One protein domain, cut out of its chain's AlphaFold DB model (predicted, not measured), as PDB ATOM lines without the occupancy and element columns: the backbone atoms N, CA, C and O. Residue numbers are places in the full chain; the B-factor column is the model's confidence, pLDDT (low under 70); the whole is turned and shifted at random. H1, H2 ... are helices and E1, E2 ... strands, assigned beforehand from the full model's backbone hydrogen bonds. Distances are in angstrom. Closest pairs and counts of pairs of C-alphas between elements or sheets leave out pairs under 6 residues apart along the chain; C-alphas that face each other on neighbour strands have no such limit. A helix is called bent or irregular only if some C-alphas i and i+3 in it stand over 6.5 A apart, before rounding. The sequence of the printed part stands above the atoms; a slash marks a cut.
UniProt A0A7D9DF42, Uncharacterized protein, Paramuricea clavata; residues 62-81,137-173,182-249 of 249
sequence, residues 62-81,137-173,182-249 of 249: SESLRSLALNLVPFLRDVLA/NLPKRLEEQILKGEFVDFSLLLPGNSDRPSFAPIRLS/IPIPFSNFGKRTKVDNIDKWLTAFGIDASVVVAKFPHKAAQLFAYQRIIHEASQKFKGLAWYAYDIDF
ATOM      1  N   SER A  62      53.900  -6.035 -47.553       51.25
ATOM      2  CA  SER A  62      54.384  -4.670 -47.330       51.25
ATOM      3  C   SER A  62      53.334  -3.586 -47.589       51.25
ATOM      4  O   SER A  62      53.331  -2.587 -46.876       51.25
ATOM      5  N   GLU A  63      52.442  -3.749 -48.566       51.22
ATOM      6  CA  GLU A  63      51.389  -2.767 -48.853       51.22
ATOM      7  C   GLU A  63      50.230  -2.885 -47.870       51.22
ATOM      8  O   GLU A  63      49.740  -1.862 -47.400       51.22
ATOM      9  N   SER A  64      49.840  -4.106 -47.485       57.28
ATOM     10  CA  SER A  64      48.795  -4.287 -46.470       57.28
ATOM     11  C   SER A  64      49.227  -3.725 -45.116       57.28
ATOM     12  O   SER A  64      48.447  -3.018 -44.486       57.28
ATOM     13  N   LEU A  65      50.473  -3.971 -44.691       56.75
ATOM     14  CA  LEU A  65      51.007  -3.430 -43.438       56.75
ATOM     15  C   LEU A  65      51.212  -1.911 -43.501       56.75
ATOM     16  O   LEU A  65      50.873  -1.217 -42.549       56.75
ATOM     17  N   ARG A  66      51.702  -1.359 -44.624       58.81
ATOM     18  CA  ARG A  66      51.808   0.102 -44.805       58.81
ATOM     19  C   ARG A  66      50.443   0.776 -44.830       58.81
ATOM     20  O   ARG A  66      50.280   1.810 -44.194       58.81
ATOM     21  N   SER A  67      49.469   0.203 -45.532       58.66
ATOM     22  CA  SER A  67      48.097   0.714 -45.575       58.66
ATOM     23  C   SER A  67      47.462   0.670 -44.186       58.66
ATOM     24  O   SER A  67      46.921   1.673 -43.729       58.66
ATOM     25  N   LEU A  68      47.600  -0.444 -43.468       60.03
ATOM     26  CA  LEU A  68      47.111  -0.592 -42.100       60.03
ATOM     27  C   LEU A  68      47.796   0.412 -41.151       60.03
ATOM     28  O   LEU A  68      47.099   1.150 -40.463       60.03
ATOM     29  N   ALA A  69      49.123   0.566 -41.204       61.25
ATOM     30  CA  ALA A  69      49.843   1.584 -40.435       61.25
ATOM     31  C   ALA A  69      49.373   3.017 -40.759       61.25
ATOM     32  O   ALA A  69      49.059   3.778 -39.846       61.25
ATOM     33  N   LEU A  70      49.254   3.388 -42.039       67.12
ATOM     34  CA  LEU A  70      48.781   4.716 -42.454       67.12
ATOM     35  C   LEU A  70      47.333   4.994 -42.016       67.12
ATOM     36  O   LEU A  70      47.022   6.123 -41.645       67.12
ATOM     37  N   ASN A  71      46.466   3.977 -41.999       62.31
ATOM     38  CA  ASN A  71      45.090   4.089 -41.505       62.31
ATOM     39  C   ASN A  71      44.987   4.140 -39.965       62.31
ATOM     40  O   ASN A  71      43.961   4.573 -39.445       62.31
ATOM     41  N   LEU A  72      46.026   3.717 -39.235       64.56
ATOM     42  CA  LEU A  72      46.072   3.714 -37.766       64.56
ATOM     43  C   LEU A  72      46.871   4.885 -37.168       64.56
ATOM     44  O   LEU A  72      46.646   5.245 -36.016       64.56
ATOM     45  N   VAL A  73      47.765   5.525 -37.929       66.19
ATOM     46  CA  VAL A  73      48.527   6.711 -37.485       66.19
ATOM     47  C   VAL A  73      47.635   7.869 -36.991       66.19
ATOM     48  O   VAL A  73      47.964   8.439 -35.946       66.19
ATOM     49  N   PRO A  74      46.509   8.226 -37.648       66.38
ATOM     50  CA  PRO A  74      45.580   9.224 -37.111       66.38
ATOM     51  C   PRO A  74      44.971   8.784 -35.774       66.38
ATOM     52  O   PRO A  74      44.880   9.573 -34.840       66.38
ATOM     53  N   PHE A  75      44.641   7.498 -35.648       58.31
ATOM     54  CA  PHE A  75      44.024   6.949 -34.446       58.31
ATOM     55  C   PHE A  75      44.983   6.919 -33.242       58.31
ATOM     56  O   PHE A  75      44.614   7.323 -32.140       58.31
ATOM     57  N   LEU A  76      46.245   6.531 -33.456       60.41
ATOM     58  CA  LEU A  76      47.304   6.609 -32.440       60.41
ATOM     59  C   LEU A  76      47.481   8.041 -31.907       60.41
ATOM     60  O   LEU A  76      47.698   8.229 -30.709       60.41
ATOM     61  N   ARG A  77      47.346   9.051 -32.778       66.00
ATOM     62  CA  ARG A  77      47.378  10.466 -32.387       66.00
ATOM     63  C   ARG A  77      46.187  10.837 -31.499       66.00
ATOM     64  O   ARG A  77      46.407  11.475 -30.475       66.00
ATOM     65  N   ASP A  78      44.970  10.422 -31.846       63.41
ATOM     66  CA  ASP A  78      43.766  10.739 -31.063       63.41
ATOM     67  C   ASP A  78      43.768  10.078 -29.675       63.41
ATOM     68  O   ASP A  78      43.386  10.707 -28.686       63.41
ATOM     69  N   VAL A  79      44.246   8.834 -29.563       56.38
ATOM     70  CA  VAL A  79      44.362   8.153 -28.260       56.38
ATOM     71  C   VAL A  79      45.446   8.783 -27.384       56.38
ATOM     72  O   VAL A  79      45.256   8.935 -26.176       56.38
ATOM     73  N   LEU A  80      46.575   9.187 -27.973       59.06
ATOM     74  CA  LEU A  80      47.629   9.881 -27.233       59.06
ATOM     75  C   LEU A  80      47.189  11.296 -26.813       59.06
ATOM     76  O   LEU A  80      47.513  11.733 -25.712       59.06
ATOM     77  N   ALA A  81      46.392  11.981 -27.641       62.50
ATOM     78  CA  ALA A  81      45.803  13.277 -27.312       62.50
ATOM     79  C   ALA A  81      44.807  13.189 -26.141       62.50
ATOM     80  O   ALA A  81      44.847  14.037 -25.251       62.50
ATOM     81  N   ASN A 137      41.769 -19.756 -14.139       55.84
ATOM     82  CA  ASN A 137      42.837 -20.362 -13.340       55.84
ATOM     83  C   ASN A 137      44.074 -20.689 -14.207       55.84
ATOM     84  O   ASN A 137      44.240 -21.803 -14.702       55.84
ATOM     85  N   LEU A 138      44.910 -19.677 -14.431       67.50
ATOM     86  CA  LEU A 138      46.086 -19.732 -15.274       67.50
ATOM     87  C   LEU A 138      47.176 -20.496 -14.523       67.50
ATOM     88  O   LEU A 138      47.389 -20.259 -13.327       67.50
ATOM     89  N   PRO A 139      47.912 -21.395 -15.194       68.31
ATOM     90  CA  PRO A 139      49.092 -21.978 -14.585       68.31
ATOM     91  C   PRO A 139      50.066 -20.841 -14.253       68.31
ATOM     92  O   PRO A 139      50.435 -20.071 -15.134       68.31
ATOM     93  N   LYS A 140      50.505 -20.741 -12.989       69.19
ATOM     94  CA  LYS A 140      51.360 -19.640 -12.482       69.19
ATOM     95  C   LYS A 140      52.599 -19.365 -13.341       69.19
ATOM     96  O   LYS A 140      53.043 -18.230 -13.444       69.19
ATOM     97  N   ARG A 141      53.125 -20.403 -13.996       71.81
ATOM     98  CA  ARG A 141      54.204 -20.299 -14.985       71.81
ATOM     99  C   ARG A 141      53.864 -19.317 -16.114       71.81
ATOM    100  O   ARG A 141      54.715 -18.518 -16.477       71.81
ATOM    101  N   LEU A 142      52.639 -19.368 -16.633       73.25
ATOM    102  CA  LEU A 142      52.169 -18.513 -17.717       73.25
ATOM    103  C   LEU A 142      51.913 -17.081 -17.226       73.25
ATOM    104  O   LEU A 142      52.320 -16.147 -17.905       73.25
ATOM    105  N   GLU A 143      51.360 -16.901 -16.017       76.12
ATOM    106  CA  GLU A 143      51.279 -15.579 -15.358       76.12
ATOM    107  C   GLU A 143      52.680 -14.947 -15.250       76.12
ATOM    108  O   GLU A 143      52.889 -13.806 -15.653       76.12
ATOM    109  N   GLU A 144      53.675 -15.702 -14.775       77.75
ATOM    110  CA  GLU A 144      55.056 -15.225 -14.710       77.75
ATOM    111  C   GLU A 144      55.658 -14.897 -16.084       77.75
ATOM    112  O   GLU A 144      56.427 -13.942 -16.173       77.75
ATOM    113  N   GLN A 145      55.346 -15.664 -17.134       78.56
ATOM    114  CA  GLN A 145      55.822 -15.404 -18.500       78.56
ATOM    115  C   GLN A 145      55.236 -14.091 -19.047       78.56
ATOM    116  O   GLN A 145      56.005 -13.223 -19.461       78.56
ATOM    117  N   ILE A 146      53.917 -13.885 -18.918       81.81
ATOM    118  CA  ILE A 146      53.228 -12.624 -19.261       81.81
ATOM    119  C   ILE A 146      53.888 -11.441 -18.533       81.81
ATOM    120  O   ILE A 146      54.261 -10.437 -19.140       81.81
ATOM    121  N   LEU A 147      54.106 -11.568 -17.221       80.44
ATOM    122  CA  LEU A 147      54.667 -10.489 -16.401       80.44
ATOM    123  C   LEU A 147      56.149 -10.204 -16.666       80.44
ATOM    124  O   LEU A 147      56.594  -9.073 -16.455       80.44
ATOM    125  N   LYS A 148      56.908 -11.197 -17.140       81.31
ATOM    126  CA  LYS A 148      58.292 -11.034 -17.616       81.31
ATOM    127  C   LYS A 148      58.363 -10.433 -19.026       81.31
ATOM    128  O   LYS A 148      59.454 -10.054 -19.445       81.31
ATOM    129  N   GLY A 149      57.236 -10.319 -19.737       72.38
ATOM    130  CA  GLY A 149      57.202  -9.925 -21.148       72.38
ATOM    131  C   GLY A 149      57.749 -11.008 -22.081       72.38
ATOM    132  O   GLY A 149      58.278 -10.694 -23.144       72.38
ATOM    133  N   GLU A 150      57.681 -12.276 -21.668       78.19
ATOM    134  CA  GLU A 150      57.994 -13.414 -22.529       78.19
ATOM    135  C   GLU A 150      56.821 -13.667 -23.488       78.19
ATOM    136  O   GLU A 150      55.661 -13.502 -23.111       78.19
ATOM    137  N   PHE A 151      57.109 -14.072 -24.726       72.81
ATOM    138  CA  PHE A 151      56.070 -14.339 -25.721       72.81
ATOM    139  C   PHE A 151      55.162 -15.498 -25.281       72.81
ATOM    140  O   PHE A 151      55.627 -16.622 -25.074       72.81
ATOM    141  N   VAL A 152      53.859 -15.231 -25.185       77.06
ATOM    142  CA  VAL A 152      52.833 -16.209 -24.808       77.06
ATOM    143  C   VAL A 152      51.874 -16.428 -25.974       77.06
ATOM    144  O   VAL A 152      51.238 -15.499 -26.459       77.06
ATOM    145  N   ASP A 153      51.736 -17.685 -26.406       79.12
ATOM    146  CA  ASP A 153      50.737 -18.080 -27.403       79.12
ATOM    147  C   ASP A 153      49.327 -17.874 -26.831       79.12
ATOM    148  O   ASP A 153      48.893 -18.607 -25.938       79.12
ATOM    149  N   PHE A 154      48.594 -16.902 -27.377       79.94
ATOM    150  CA  PHE A 154      47.210 -16.586 -27.009       79.94
ATOM    151  C   PHE A 154      46.257 -17.782 -27.133       79.94
ATOM    152  O   PHE A 154      45.242 -17.830 -26.439       79.94
ATOM    153  N   SER A 155      46.596 -18.804 -27.928       79.31
ATOM    154  CA  SER A 155      45.854 -20.068 -27.939       79.31
ATOM    155  C   SER A 155      45.845 -20.723 -26.550       79.31
ATOM    156  O   SER A 155      44.831 -21.289 -26.158       79.31
ATOM    157  N   LEU A 156      46.923 -20.634 -25.765       77.69
ATOM    158  CA  LEU A 156      47.000 -21.208 -24.411       77.69
ATOM    159  C   LEU A 156      46.110 -20.474 -23.394       77.69
ATOM    160  O   LEU A 156      45.706 -21.072 -22.398       77.69
ATOM    161  N   LEU A 157      45.781 -19.208 -23.658       76.44
ATOM    162  CA  LEU A 157      44.911 -18.389 -22.811       76.44
ATOM    163  C   LEU A 157      43.420 -18.677 -23.046       76.44
ATOM    164  O   LEU A 157      42.591 -18.313 -22.216       76.44
ATOM    165  N   LEU A 158      43.049 -19.338 -24.150       78.19
ATOM    166  CA  LEU A 158      41.643 -19.572 -24.478       78.19
ATOM    167  C   LEU A 158      40.946 -20.520 -23.479       78.19
ATOM    168  O   LEU A 158      41.465 -21.607 -23.191       78.19
ATOM    169  N   PRO A 159      39.721 -20.187 -23.019       65.44
ATOM    170  CA  PRO A 159      38.903 -21.087 -22.213       65.44
ATOM    171  C   PRO A 159      38.717 -22.451 -22.896       65.44
ATOM    172  O   PRO A 159      38.228 -22.539 -24.020       65.44
ATOM    173  N   GLY A 160      39.117 -23.521 -22.204       61.25
ATOM    174  CA  GLY A 160      39.109 -24.896 -22.725       61.25
ATOM    175  C   GLY A 160      40.484 -25.441 -23.131       61.25
ATOM    176  O   GLY A 160      40.624 -26.657 -23.240       61.25
ATOM    177  N   ASN A 161      41.499 -24.579 -23.273       62.22
ATOM    178  CA  ASN A 161      42.884 -24.989 -23.533       62.22
ATOM    179  C   ASN A 161      43.766 -25.044 -22.274       62.22
ATOM    180  O   ASN A 161      44.881 -25.556 -22.355       62.22
ATOM    181  N   SER A 162      43.286 -24.557 -21.124       56.53
ATOM    182  CA  SER A 162      43.967 -24.732 -19.835       56.53
ATOM    183  C   SER A 162      44.236 -26.214 -19.557       56.53
ATOM    184  O   SER A 162      43.367 -27.051 -19.807       56.53
ATOM    185  N   ASP A 163      45.376 -26.526 -18.930       54.69
ATOM    186  CA  ASP A 163      45.815 -27.881 -18.539       54.69
ATOM    187  C   ASP A 163      44.942 -28.562 -17.459       54.69
ATOM    188  O   ASP A 163      45.392 -29.443 -16.726       54.69
ATOM    189  N   ARG A 164      43.670 -28.170 -17.329       50.66
ATOM    190  CA  ARG A 164      42.694 -28.844 -16.477       50.66
ATOM    191  C   ARG A 164      42.389 -30.214 -17.098       50.66
ATOM    192  O   ARG A 164      41.763 -30.253 -18.160       50.66
ATOM    193  N   PRO A 165      42.779 -31.338 -16.465       51.78
ATOM    194  CA  PRO A 165      42.477 -32.659 -17.000       51.78
ATOM    195  C   PRO A 165      40.961 -32.833 -17.088       51.78
ATOM    196  O   PRO A 165      40.246 -32.711 -16.089       51.78
ATOM    197  N   SER A 166      40.466 -33.108 -18.293       49.91
ATOM    198  CA  SER A 166      39.065 -33.456 -18.491       49.91
ATOM    199  C   SER A 166      38.925 -34.954 -18.275       49.91
ATOM    200  O   SER A 166      39.420 -35.762 -19.060       49.91
ATOM    201  N   PHE A 167      38.282 -35.347 -17.183       55.12
ATOM    202  CA  PHE A 167      38.022 -36.752 -16.901       55.12
ATOM    203  C   PHE A 167      36.749 -37.173 -17.635       55.12
ATOM    204  O   PHE A 167      35.644 -36.880 -17.183       55.12
ATOM    205  N   ALA A 168      36.894 -37.861 -18.769       56.19
ATOM    206  CA  ALA A 168      35.775 -38.549 -19.398       56.19
ATOM    207  C   ALA A 168      35.590 -39.917 -18.707       56.19
ATOM    208  O   ALA A 168      36.508 -40.741 -18.751       56.19
ATOM    209  N   PRO A 169      34.444 -40.186 -18.055       52.88
ATOM    210  CA  PRO A 169      34.217 -41.460 -17.384       52.88
ATOM    211  C   PRO A 169      33.931 -42.553 -18.419       52.88
ATOM    212  O   PRO A 169      32.815 -42.668 -18.925       52.88
ATOM    213  N   ILE A 170      34.928 -43.388 -18.717       56.03
ATOM    214  CA  ILE A 170      34.703 -44.611 -19.491       56.03
ATOM    215  C   ILE A 170      34.129 -45.676 -18.550       56.03
ATOM    216  O   ILE A 170      34.756 -46.072 -17.567       56.03
ATOM    217  N   ARG A 171      32.914 -46.136 -18.860       52.97
ATOM    218  CA  ARG A 171      32.277 -47.284 -18.205       52.97
ATOM    219  C   ARG A 171      32.796 -48.563 -18.862       52.97
ATOM    220  O   ARG A 171      32.324 -48.937 -19.932       52.97
ATOM    221  N   LEU A 172      33.759 -49.234 -18.232       51.91
ATOM    222  CA  LEU A 172      34.122 -50.601 -18.605       51.91
ATOM    223  C   LEU A 172      33.138 -51.555 -17.922       51.91
ATOM    224  O   LEU A 172      33.267 -51.856 -16.738       51.91
ATOM    225  N   SER A 173      32.121 -51.988 -18.667       50.69
ATOM    226  CA  SER A 173      31.210 -53.038 -18.214       50.69
ATOM    227  C   SER A 173      31.819 -54.390 -18.566       50.69
ATOM    228  O   SER A 173      31.854 -54.766 -19.735       50.69
ATOM    229  N   ILE A 182      36.640 -46.135 -13.972       60.12
ATOM    230  CA  ILE A 182      37.957 -45.508 -13.836       60.12
ATOM    231  C   ILE A 182      37.905 -44.114 -14.478       60.12
ATOM    232  O   ILE A 182      37.736 -44.019 -15.698       60.12
ATOM    233  N   PRO A 183      38.069 -43.018 -13.712       54.12
ATOM    234  CA  PRO A 183      38.256 -41.693 -14.287       54.12
ATOM    235  C   PRO A 183      39.667 -41.597 -14.881       54.12
ATOM    236  O   PRO A 183      40.629 -41.242 -14.201       54.12
ATOM    237  N   ILE A 184      39.801 -41.926 -16.165       56.41
ATOM    238  CA  ILE A 184      41.058 -41.745 -16.897       56.41
ATOM    239  C   ILE A 184      41.232 -40.240 -17.183       56.41
ATOM    240  O   ILE A 184      40.305 -39.618 -17.716       56.41
ATOM    241  N   PRO A 185      42.381 -39.622 -16.848       50.91
ATOM    242  CA  PRO A 185      42.660 -38.243 -17.228       50.91
ATOM    243  C   PRO A 185      42.862 -38.160 -18.745       50.91
ATOM    244  O   PRO A 185      43.927 -38.511 -19.258       50.91
ATOM    245  N   PHE A 186      41.869 -37.651 -19.477       50.69
ATOM    246  CA  PHE A 186      42.080 -37.271 -20.868       50.69
ATOM    247  C   PHE A 186      42.773 -35.914 -20.888       50.69
ATOM    248  O   PHE A 186      42.176 -34.857 -20.670       50.69
ATOM    249  N   SER A 187      44.079 -35.964 -21.133       47.75
ATOM    250  CA  SER A 187      44.867 -34.775 -21.410       47.75
ATOM    251  C   SER A 187      44.465 -34.240 -22.787       47.75
ATOM    252  O   SER A 187      44.766 -34.850 -23.814       47.75
ATOM    253  N   ASN A 188      43.757 -33.108 -22.826       51.75
ATOM    254  CA  ASN A 188      43.151 -32.525 -24.036       51.75
ATOM    255  C   ASN A 188      44.168 -31.937 -25.046       51.75
ATOM    256  O   ASN A 188      43.793 -31.165 -25.931       51.75
ATOM    257  N   PHE A 189      45.446 -32.322 -24.966       47.84
ATOM    258  CA  PHE A 189      46.572 -31.780 -25.742       47.84
ATOM    259  C   PHE A 189      46.350 -31.753 -27.265       47.84
ATOM    260  O   PHE A 189      46.913 -30.895 -27.949       47.84
ATOM    261  N   GLY A 190      45.525 -32.663 -27.797       48.41
ATOM    262  CA  GLY A 190      45.203 -32.760 -29.225       48.41
ATOM    263  C   GLY A 190      44.104 -31.818 -29.738       48.41
ATOM    264  O   GLY A 190      43.903 -31.756 -30.947       48.41
ATOM    265  N   LYS A 191      43.380 -31.099 -28.867       56.81
ATOM    266  CA  LYS A 191      42.226 -30.252 -29.248       56.81
ATOM    267  C   LYS A 191      42.407 -28.775 -28.891       56.81
ATOM    268  O   LYS A 191      41.423 -28.084 -28.646       56.81
ATOM    269  N   ARG A 192      43.651 -28.283 -28.854       60.44
ATOM    270  CA  ARG A 192      43.930 -26.869 -28.564       60.44
ATOM    271  C   ARG A 192      43.234 -25.966 -29.587       60.44
ATOM    272  O   ARG A 192      43.596 -25.946 -30.763       60.44
ATOM    273  N   THR A 193      42.233 -25.230 -29.115       68.00
ATOM    274  CA  THR A 193      41.513 -24.197 -29.861       68.00
ATOM    275  C   THR A 193      42.519 -23.170 -30.360       68.00
ATOM    276  O   THR A 193      43.258 -22.610 -29.556       68.00
ATOM    277  N   LYS A 194      42.569 -22.925 -31.669       76.69
ATOM    278  CA  LYS A 194      43.408 -21.868 -32.241       76.69
ATOM    279  C   LYS A 194      42.667 -20.534 -32.218       76.69
ATOM    280  O   LYS A 194      41.434 -20.502 -32.293       76.69
ATOM    281  N   VAL A 195      43.429 -19.446 -32.162       79.56
ATOM    282  CA  VAL A 195      42.930 -18.091 -32.414       79.56
ATOM    283  C   VAL A 195      42.694 -17.942 -33.923       79.56
ATOM    284  O   VAL A 195      43.607 -17.652 -34.684       79.56
ATOM    285  N   ASP A 196      41.468 -18.229 -34.362       82.06
ATOM    286  CA  ASP A 196      41.033 -18.185 -35.771       82.06
ATOM    287  C   ASP A 196      40.045 -17.043 -36.071       82.06
ATOM    288  O   ASP A 196      39.684 -16.822 -37.225       82.06
ATOM    289  N   ASN A 197      39.608 -16.312 -35.043       85.06
ATOM    290  CA  ASN A 197      38.636 -15.233 -35.153       85.06
ATOM    291  C   ASN A 197      38.868 -14.167 -34.067       85.06
ATOM    292  O   ASN A 197      39.415 -14.467 -32.999       85.06
ATOM    293  N   ILE A 198      38.418 -12.937 -34.329       87.00
ATOM    294  CA  ILE A 198      38.642 -11.776 -33.458       87.00
ATOM    295  C   ILE A 198      38.063 -11.973 -32.052       87.00
ATOM    296  O   ILE A 198      38.698 -11.587 -31.080       87.00
ATOM    297  N   ASP A 199      36.920 -12.647 -31.905       85.25
ATOM    298  CA  ASP A 199      36.295 -12.890 -30.595       85.25
ATOM    299  C   ASP A 199      37.166 -13.773 -29.685       85.25
ATOM    300  O   ASP A 199      37.272 -13.544 -28.477       85.25
ATOM    301  N   LYS A 200      37.856 -14.763 -30.272       85.38
ATOM    302  CA  LYS A 200      38.825 -15.597 -29.550       85.38
ATOM    303  C   LYS A 200      40.056 -14.781 -29.176       85.38
ATOM    304  O   LYS A 200      40.498 -14.853 -28.034       85.38
ATOM    305  N   TRP A 201      40.568 -13.976 -30.107       89.38
ATOM    306  CA  TRP A 201      41.689 -13.078 -29.834       89.38
ATOM    307  C   TRP A 201      41.362 -12.103 -28.695       89.38
ATOM    308  O   TRP A 201      42.114 -12.032 -27.735       89.38
ATOM    309  N   LEU A 202      40.196 -11.449 -28.729       88.94
ATOM    310  CA  LEU A 202      39.715 -10.550 -27.675       88.94
ATOM    311  C   LEU A 202      39.566 -11.257 -26.322       88.94
ATOM    312  O   LEU A 202      39.867 -10.663 -25.291       88.94
ATOM    313  N   THR A 203      39.136 -12.522 -26.320       86.56
ATOM    314  CA  THR A 203      39.050 -13.332 -25.098       86.56
ATOM    315  C   THR A 203      40.441 -13.595 -24.515       86.56
ATOM    316  O   THR A 203      40.667 -13.335 -23.337       86.56
ATOM    317  N   ALA A 204      41.389 -14.061 -25.334       87.06
ATOM    318  CA  ALA A 204      42.769 -14.310 -24.912       87.06
ATOM    319  C   ALA A 204      43.487 -13.022 -24.472       87.06
ATOM    320  O   ALA A 204      44.099 -12.989 -23.406       87.06
ATOM    321  N   PHE A 205      43.346 -11.945 -25.247       88.31
ATOM    322  CA  PHE A 205      43.897 -10.629 -24.940       88.31
ATOM    323  C   PHE A 205      43.303 -10.044 -23.654       88.31
ATOM    324  O   PHE A 205      44.034  -9.489 -22.845       88.31
ATOM    325  N   GLY A 206      41.994 -10.185 -23.418       87.38
ATOM    326  CA  GLY A 206      41.366  -9.730 -22.174       87.38
ATOM    327  C   GLY A 206      41.932 -10.435 -20.937       87.38
ATOM    328  O   GLY A 206      42.107  -9.807 -19.895       87.38
ATOM    329  N   ILE A 207      42.280 -11.717 -21.073       85.31
ATOM    330  CA  ILE A 207      42.929 -12.515 -20.028       85.31
ATOM    331  C   ILE A 207      44.370 -12.032 -19.800       85.31
ATOM    332  O   ILE A 207      44.722 -11.731 -18.658       85.31
ATOM    333  N   ASP A 208      45.170 -11.875 -20.858       85.62
ATOM    334  CA  ASP A 208      46.533 -11.323 -20.785       85.62
ATOM    335  C   ASP A 208      46.555  -9.922 -20.146       85.62
ATOM    336  O   ASP A 208      47.195  -9.687 -19.116       85.62
ATOM    337  N   ALA A 209      45.737  -9.015 -20.680       86.81
ATOM    338  CA  ALA A 209      45.592  -7.654 -20.193       86.81
ATOM    339  C   ALA A 209      45.128  -7.609 -18.731       86.81
ATOM    340  O   ALA A 209      45.584  -6.738 -17.992       86.81
ATOM    341  N   SER A 210      44.288  -8.546 -18.266       84.31
ATOM    342  CA  SER A 210      43.894  -8.610 -16.851       84.31
ATOM    343  C   SER A 210      45.096  -8.866 -15.930       84.31
ATOM    344  O   SER A 210      45.250  -8.183 -14.915       84.31
ATOM    345  N   VAL A 211      46.006  -9.766 -16.327       84.81
ATOM    346  CA  VAL A 211      47.246 -10.080 -15.599       84.81
ATOM    347  C   VAL A 211      48.197  -8.882 -15.619       84.81
ATOM    348  O   VAL A 211      48.718  -8.485 -14.570       84.81
ATOM    349  N   VAL A 212      48.391  -8.257 -16.786       84.94
ATOM    350  CA  VAL A 212      49.277  -7.092 -16.927       84.94
ATOM    351  C   VAL A 212      48.746  -5.893 -16.137       84.94
ATOM    352  O   VAL A 212      49.513  -5.267 -15.407       84.94
ATOM    353  N   VAL A 213      47.449  -5.581 -16.216       87.75
ATOM    354  CA  VAL A 213      46.826  -4.448 -15.504       87.75
ATOM    355  C   VAL A 213      46.812  -4.668 -13.991       87.75
ATOM    356  O   VAL A 213      47.042  -3.711 -13.250       87.75
ATOM    357  N   ALA A 214      46.638  -5.906 -13.516       84.12
ATOM    358  CA  ALA A 214      46.677  -6.229 -12.088       84.12
ATOM    359  C   ALA A 214      48.035  -5.922 -11.422       84.12
ATOM    360  O   ALA A 214      48.074  -5.630 -10.226       84.12
ATOM    361  N   LYS A 215      49.151  -5.964 -12.169       82.25
ATOM    362  CA  LYS A 215      50.485  -5.565 -11.668       82.25
ATOM    363  C   LYS A 215      50.899  -4.158 -12.106       82.25
ATOM    364  O   LYS A 215      51.606  -3.469 -11.373       82.25
ATOM    365  N   PHE A 216      50.481  -3.728 -13.295       85.50
ATOM    366  CA  PHE A 216      50.913  -2.495 -13.951       85.50
ATOM    367  C   PHE A 216      49.705  -1.682 -14.452       85.50
ATOM    368  O   PHE A 216      49.517  -1.534 -15.663       85.50
ATOM    369  N   PRO A 217      48.890  -1.092 -13.555       85.25
ATOM    370  CA  PRO A 217      47.658  -0.397 -13.943       85.25
ATOM    371  C   PRO A 217      47.902   0.799 -14.878       85.25
ATOM    372  O   PRO A 217      47.054   1.125 -15.702       85.25
ATOM    373  N   HIS A 218      49.095   1.404 -14.836       86.31
ATOM    374  CA  HIS A 218      49.505   2.464 -15.763       86.31
ATOM    375  C   HIS A 218      49.585   2.008 -17.236       86.31
ATOM    376  O   HIS A 218      49.512   2.845 -18.130       86.31
ATOM    377  N   LYS A 219      49.711   0.700 -17.511       83.38
ATOM    378  CA  LYS A 219      49.697   0.149 -18.877       83.38
ATOM    379  C   LYS A 219      48.285  -0.048 -19.435       83.38
ATOM    380  O   LYS A 219      48.150  -0.228 -20.642       83.38
ATOM    381  N   ALA A 220      47.237   0.028 -18.607       84.50
ATOM    382  CA  ALA A 220      45.856  -0.232 -19.025       84.50
ATOM    383  C   ALA A 220      45.431   0.620 -20.233       84.50
ATOM    384  O   ALA A 220      44.881   0.095 -21.197       84.50
ATOM    385  N   ALA A 221      45.753   1.916 -20.230       83.81
ATOM    386  CA  ALA A 221      45.425   2.815 -21.337       83.81
ATOM    387  C   ALA A 221      46.116   2.420 -22.658       83.81
ATOM    388  O   ALA A 221      45.508   2.521 -23.721       83.81
ATOM    389  N   GLN A 222      47.355   1.920 -22.599       85.62
ATOM    390  CA  GLN A 222      48.093   1.436 -23.774       85.62
ATOM    391  C   GLN A 222      47.520   0.106 -24.289       85.62
ATOM    392  O   GLN A 222      47.368  -0.068 -25.496       85.62
ATOM    393  N   LEU A 223      47.129  -0.795 -23.383       86.88
ATOM    394  CA  LEU A 223      46.485  -2.065 -23.727       86.88
ATOM    395  C   LEU A 223      45.117  -1.847 -24.390       86.88
ATOM    396  O   LEU A 223      44.856  -2.422 -25.442       86.88
ATOM    397  N   PHE A 224      44.276  -0.955 -23.858       88.31
ATOM    398  CA  PHE A 224      42.998  -0.610 -24.495       88.31
ATOM    399  C   PHE A 224      43.175   0.123 -25.837       88.31
ATOM    400  O   PHE A 224      42.385  -0.092 -26.758       88.31
ATOM    401  N   ALA A 225      44.223   0.945 -25.985       86.19
ATOM    402  CA  ALA A 225      44.579   1.552 -27.268       86.19
ATOM    403  C   ALA A 225      44.885   0.481 -28.328       86.19
ATOM    404  O   ALA A 225      44.336   0.519 -29.430       86.19
ATOM    405  N   TYR A 226      45.719  -0.496 -27.966       88.31
ATOM    406  CA  TYR A 226      46.097  -1.618 -28.821       88.31
ATOM    407  C   TYR A 226      44.907  -2.533 -29.149       88.31
ATOM    408  O   TYR A 226      44.646  -2.805 -30.319       88.31
ATOM    409  N   GLN A 227      44.095  -2.906 -28.156       89.88
ATOM    410  CA  GLN A 227      42.864  -3.678 -28.363       89.88
ATOM    411  C   GLN A 227      41.941  -3.018 -29.396       89.88
ATOM    412  O   GLN A 227      41.404  -3.683 -30.283       89.88
ATOM    413  N   ARG A 228      41.768  -1.692 -29.301       85.44
ATOM    414  CA  ARG A 228      40.934  -0.941 -30.240       85.44
ATOM    415  C   ARG A 228      41.538  -0.887 -31.645       85.44
ATOM    416  O   ARG A 228      40.782  -0.977 -32.608       85.44
ATOM    417  N   ILE A 229      42.864  -0.804 -31.773       86.56
ATOM    418  CA  ILE A 229      43.562  -0.910 -33.063       86.56
ATOM    419  C   ILE A 229      43.248  -2.248 -33.744       86.56
ATOM    420  O   ILE A 229      42.830  -2.252 -34.902       86.56
ATOM    421  N   ILE A 230      43.399  -3.365 -33.027       87.19
ATOM    422  CA  ILE A 230      43.163  -4.710 -33.572       87.19
ATOM    423  C   ILE A 230      41.689  -4.903 -33.951       87.19
ATOM    424  O   ILE A 230      41.389  -5.386 -35.043       87.19
ATOM    425  N   HIS A 231      40.763  -4.439 -33.109       87.62
ATOM    426  CA  HIS A 231      39.328  -4.482 -33.393       87.62
ATOM    427  C   HIS A 231      38.928  -3.619 -34.609       87.62
ATOM    428  O   HIS A 231      38.173  -4.064 -35.474       87.62
ATOM    429  N   GLU A 232      39.449  -2.394 -34.742       83.06
ATOM    430  CA  GLU A 232      39.200  -1.583 -35.942       83.06
ATOM    431  C   GLU A 232      39.850  -2.198 -37.194       83.06
ATOM    432  O   GLU A 232      39.269  -2.127 -38.279       83.06
ATOM    433  N   ALA A 233      41.013  -2.847 -37.066       83.81
ATOM    434  CA  ALA A 233      41.639  -3.579 -38.163       83.81
ATOM    435  C   ALA A 233      40.784  -4.779 -38.614       83.81
ATOM    436  O   ALA A 233      40.608  -4.963 -39.817       83.81
ATOM    437  N   SER A 234      40.183  -5.544 -37.693       85.19
ATOM    438  CA  SER A 234      39.282  -6.650 -38.054       85.19
ATOM    439  C   SER A 234      37.975  -6.185 -38.704       85.19
ATOM    440  O   SER A 234      37.378  -6.928 -39.478       85.19
ATOM    441  N   GLN A 235      37.523  -4.958 -38.420       84.50
ATOM    442  CA  GLN A 235      36.365  -4.353 -39.091       84.50
ATOM    443  C   GLN A 235      36.706  -3.797 -40.484       84.50
ATOM    444  O   GLN A 235      35.913  -3.934 -41.416       84.50
ATOM    445  N   LYS A 236      37.876  -3.162 -40.636       81.06
ATOM    446  CA  LYS A 236      38.318  -2.523 -41.891       81.06
ATOM    447  C   LYS A 236      38.843  -3.531 -42.919       81.06
ATOM    448  O   LYS A 236      38.635  -3.340 -44.117       81.06
ATOM    449  N   PHE A 237      39.504  -4.601 -42.477       79.81
ATOM    450  CA  PHE A 237      40.139  -5.591 -43.347       79.81
ATOM    451  C   PHE A 237      39.484  -6.968 -43.193       79.81
ATOM    452  O   PHE A 237      39.386  -7.511 -42.096       79.81
ATOM    453  N   LYS A 238      39.059  -7.567 -44.312       76.94
ATOM    454  CA  LYS A 238      38.428  -8.895 -44.318       76.94
ATOM    455  C   LYS A 238      39.451 -10.003 -44.034       76.94
ATOM    456  O   LYS A 238      40.562  -9.977 -44.558       76.94
ATOM    457  N   GLY A 239      39.031 -11.025 -43.286       78.31
ATOM    458  CA  GLY A 239      39.854 -12.198 -42.970       78.31
ATOM    459  C   GLY A 239      40.871 -11.942 -41.854       78.31
ATOM    460  O   GLY A 239      40.651 -11.115 -40.976       78.31
ATOM    461  N   LEU A 240      41.995 -12.662 -41.886       79.00
ATOM    462  CA  LEU A 240      43.030 -12.657 -40.839       79.00
ATOM    463  C   LEU A 240      44.086 -11.542 -41.006       79.00
ATOM    464  O   LEU A 240      45.210 -11.664 -40.530       79.00
ATOM    465  N   ALA A 241      43.755 -10.441 -41.686       78.06
ATOM    466  CA  ALA A 241      44.695  -9.336 -41.906       78.06
ATOM    467  C   ALA A 241      45.119  -8.638 -40.598       78.06
ATOM    468  O   ALA A 241      46.259  -8.196 -40.477       78.06
ATOM    469  N   TRP A 242      44.226  -8.590 -39.604       82.50
ATOM    470  CA  TRP A 242      44.521  -8.106 -38.252       82.50
ATOM    471  C   TRP A 242      45.533  -9.010 -37.524       82.50
ATOM    472  O   TRP A 242      46.420  -8.500 -36.851       82.50
ATOM    473  N   TYR A 243      45.471 -10.330 -37.736       81.31
ATOM    474  CA  TYR A 243      46.388 -11.303 -37.131       81.31
ATOM    475  C   TYR A 243      47.820 -11.179 -37.680       81.31
ATOM    476  O   TYR A 243      48.791 -11.396 -36.965       81.31
ATOM    477  N   ALA A 244      47.980 -10.754 -38.937       78.81
ATOM    478  CA  ALA A 244      49.301 -10.453 -39.489       78.81
ATOM    479  C   ALA A 244      49.960  -9.222 -38.835       78.81
ATOM    480  O   ALA A 244      51.181  -9.164 -38.769       78.81
ATOM    481  N   TYR A 245      49.169  -8.255 -38.358       78.62
ATOM    482  CA  TYR A 245      49.671  -7.105 -37.599       78.62
ATOM    483  C   TYR A 245      49.908  -7.444 -36.119       78.62
ATOM    484  O   TYR A 245      50.872  -6.958 -35.545       78.62
ATOM    485  N   ASP A 246      49.075  -8.312 -35.535       80.56
ATOM    486  CA  ASP A 246      49.245  -8.887 -34.191       80.56
ATOM    487  C   ASP A 246      50.581  -9.646 -34.047       80.56
ATOM    488  O   ASP A 246      51.293  -9.451 -33.072       80.56
ATOM    489  N   ILE A 247      50.969 -10.445 -35.052       77.81
ATOM    490  CA  ILE A 247      52.254 -11.177 -35.076       77.81
ATOM    491  C   ILE A 247      53.477 -10.255 -35.252       77.81
ATOM    492  O   ILE A 247      54.573 -10.606 -34.817       77.81
ATOM    493  N   ASP A 248      53.321  -9.122 -35.939       72.75
ATOM    494  CA  ASP A 248      54.433  -8.232 -36.315       72.75
ATOM    495  C   ASP A 248      54.748  -7.161 -35.234       72.75
ATOM    496  O   ASP A 248      55.544  -6.255 -35.507       72.75
ATOM    497  N   PHE A 249      54.145  -7.245 -34.034       60.66
ATOM    498  CA  PHE A 249      54.252  -6.264 -32.937       60.66
ATOM    499  C   PHE A 249      54.815  -6.860 -31.632       60.66
ATOM    500  O   PHE A 249      55.664  -6.174 -31.016       60.66
TER     501      PHE A 249
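This is residues 62 to 81, 137 to 173 and 182 to 249 of the 249 residues of an uncharacterized protein of Paramuricea clavata (UniProt A0A7D9DF42). A helical hairpin, H4 and H5, forms the core, with bent H1 along the far side of H5, short H2 and H3 on H4, and H6 folded back at H5's end. E1 and E2 make a thin two-stranded antiparallel arm that sticks out and gives the length. The printed part has 125 residues, mostly helix, in the order H1 H2 H3 E1 E2 H4 H5 H6. It is loose, with a radius of gyration of the C-alphas of 18.1 A, and spans 66 by 34 by 19 A.

H1, residues 62 to 81, starts at C-alpha 62 (54.384, -4.670, -47.330); assigned as one helix by its hydrogen bonds, it is bent, C-alphas 71 and 74 being 6.8 A apart, with arms H1a (62 to 71) and H1b (74 to 81). H2 is 140 to 148, H3 154 to 157, E1 166 to 171 and E2 182 to 186. H4, 198 to 215, is 25.6 A long; H5, 217 to 236, is 29.5 A long and only just irregular, C-alphas 218 and 221 being 6.9 A apart. H6, 241 to 247, ends at C-alpha 247 (52.254, -11.177, -35.076).

H1b and H5 only just touch, with 3 pairs of C-alphas within 8 A (closest Val 79 and Ala 225, 6.7 A). H2 touches H4 about perpendicular, at 79 degrees (closest C-alphas Leu 147 and Val 212, 6.4 A). H3 touches H4 (closest C-alphas Leu 157 and Ala 204, 5.1 A). Between E1 and E2, N 186 and O 166 are within hydrogen-bond range at 3.1 A. H4 and H5, a hairpin, touch at a shallow tilt of 10 degrees, opposite ways (closest C-alphas Val 213 and Ala 220, 5.6 A). H5 and H6, also a hairpin, touch (closest C-alphas Ala 233 and Trp 242, 5.4 A). Every O i to N i+4 pair is within range in H1a, H1b and H2; H4 has 13 of 14, H5 14 of 16, H6 2 of 3, and H3 is too short for one.

The C-alphas farthest apart, Ala 81 and Ser 173, are 68.5 A apart. Residues 82 to 136 and 174 to 181 are not printed, with C-alpha gaps of 36.5 A and 11.0 A. The link from E2 to H4 is long. The model's pLDDT is under 70 for residues 62 to 81, 137 to 140, 159 to 173, 182 to 193 and 249.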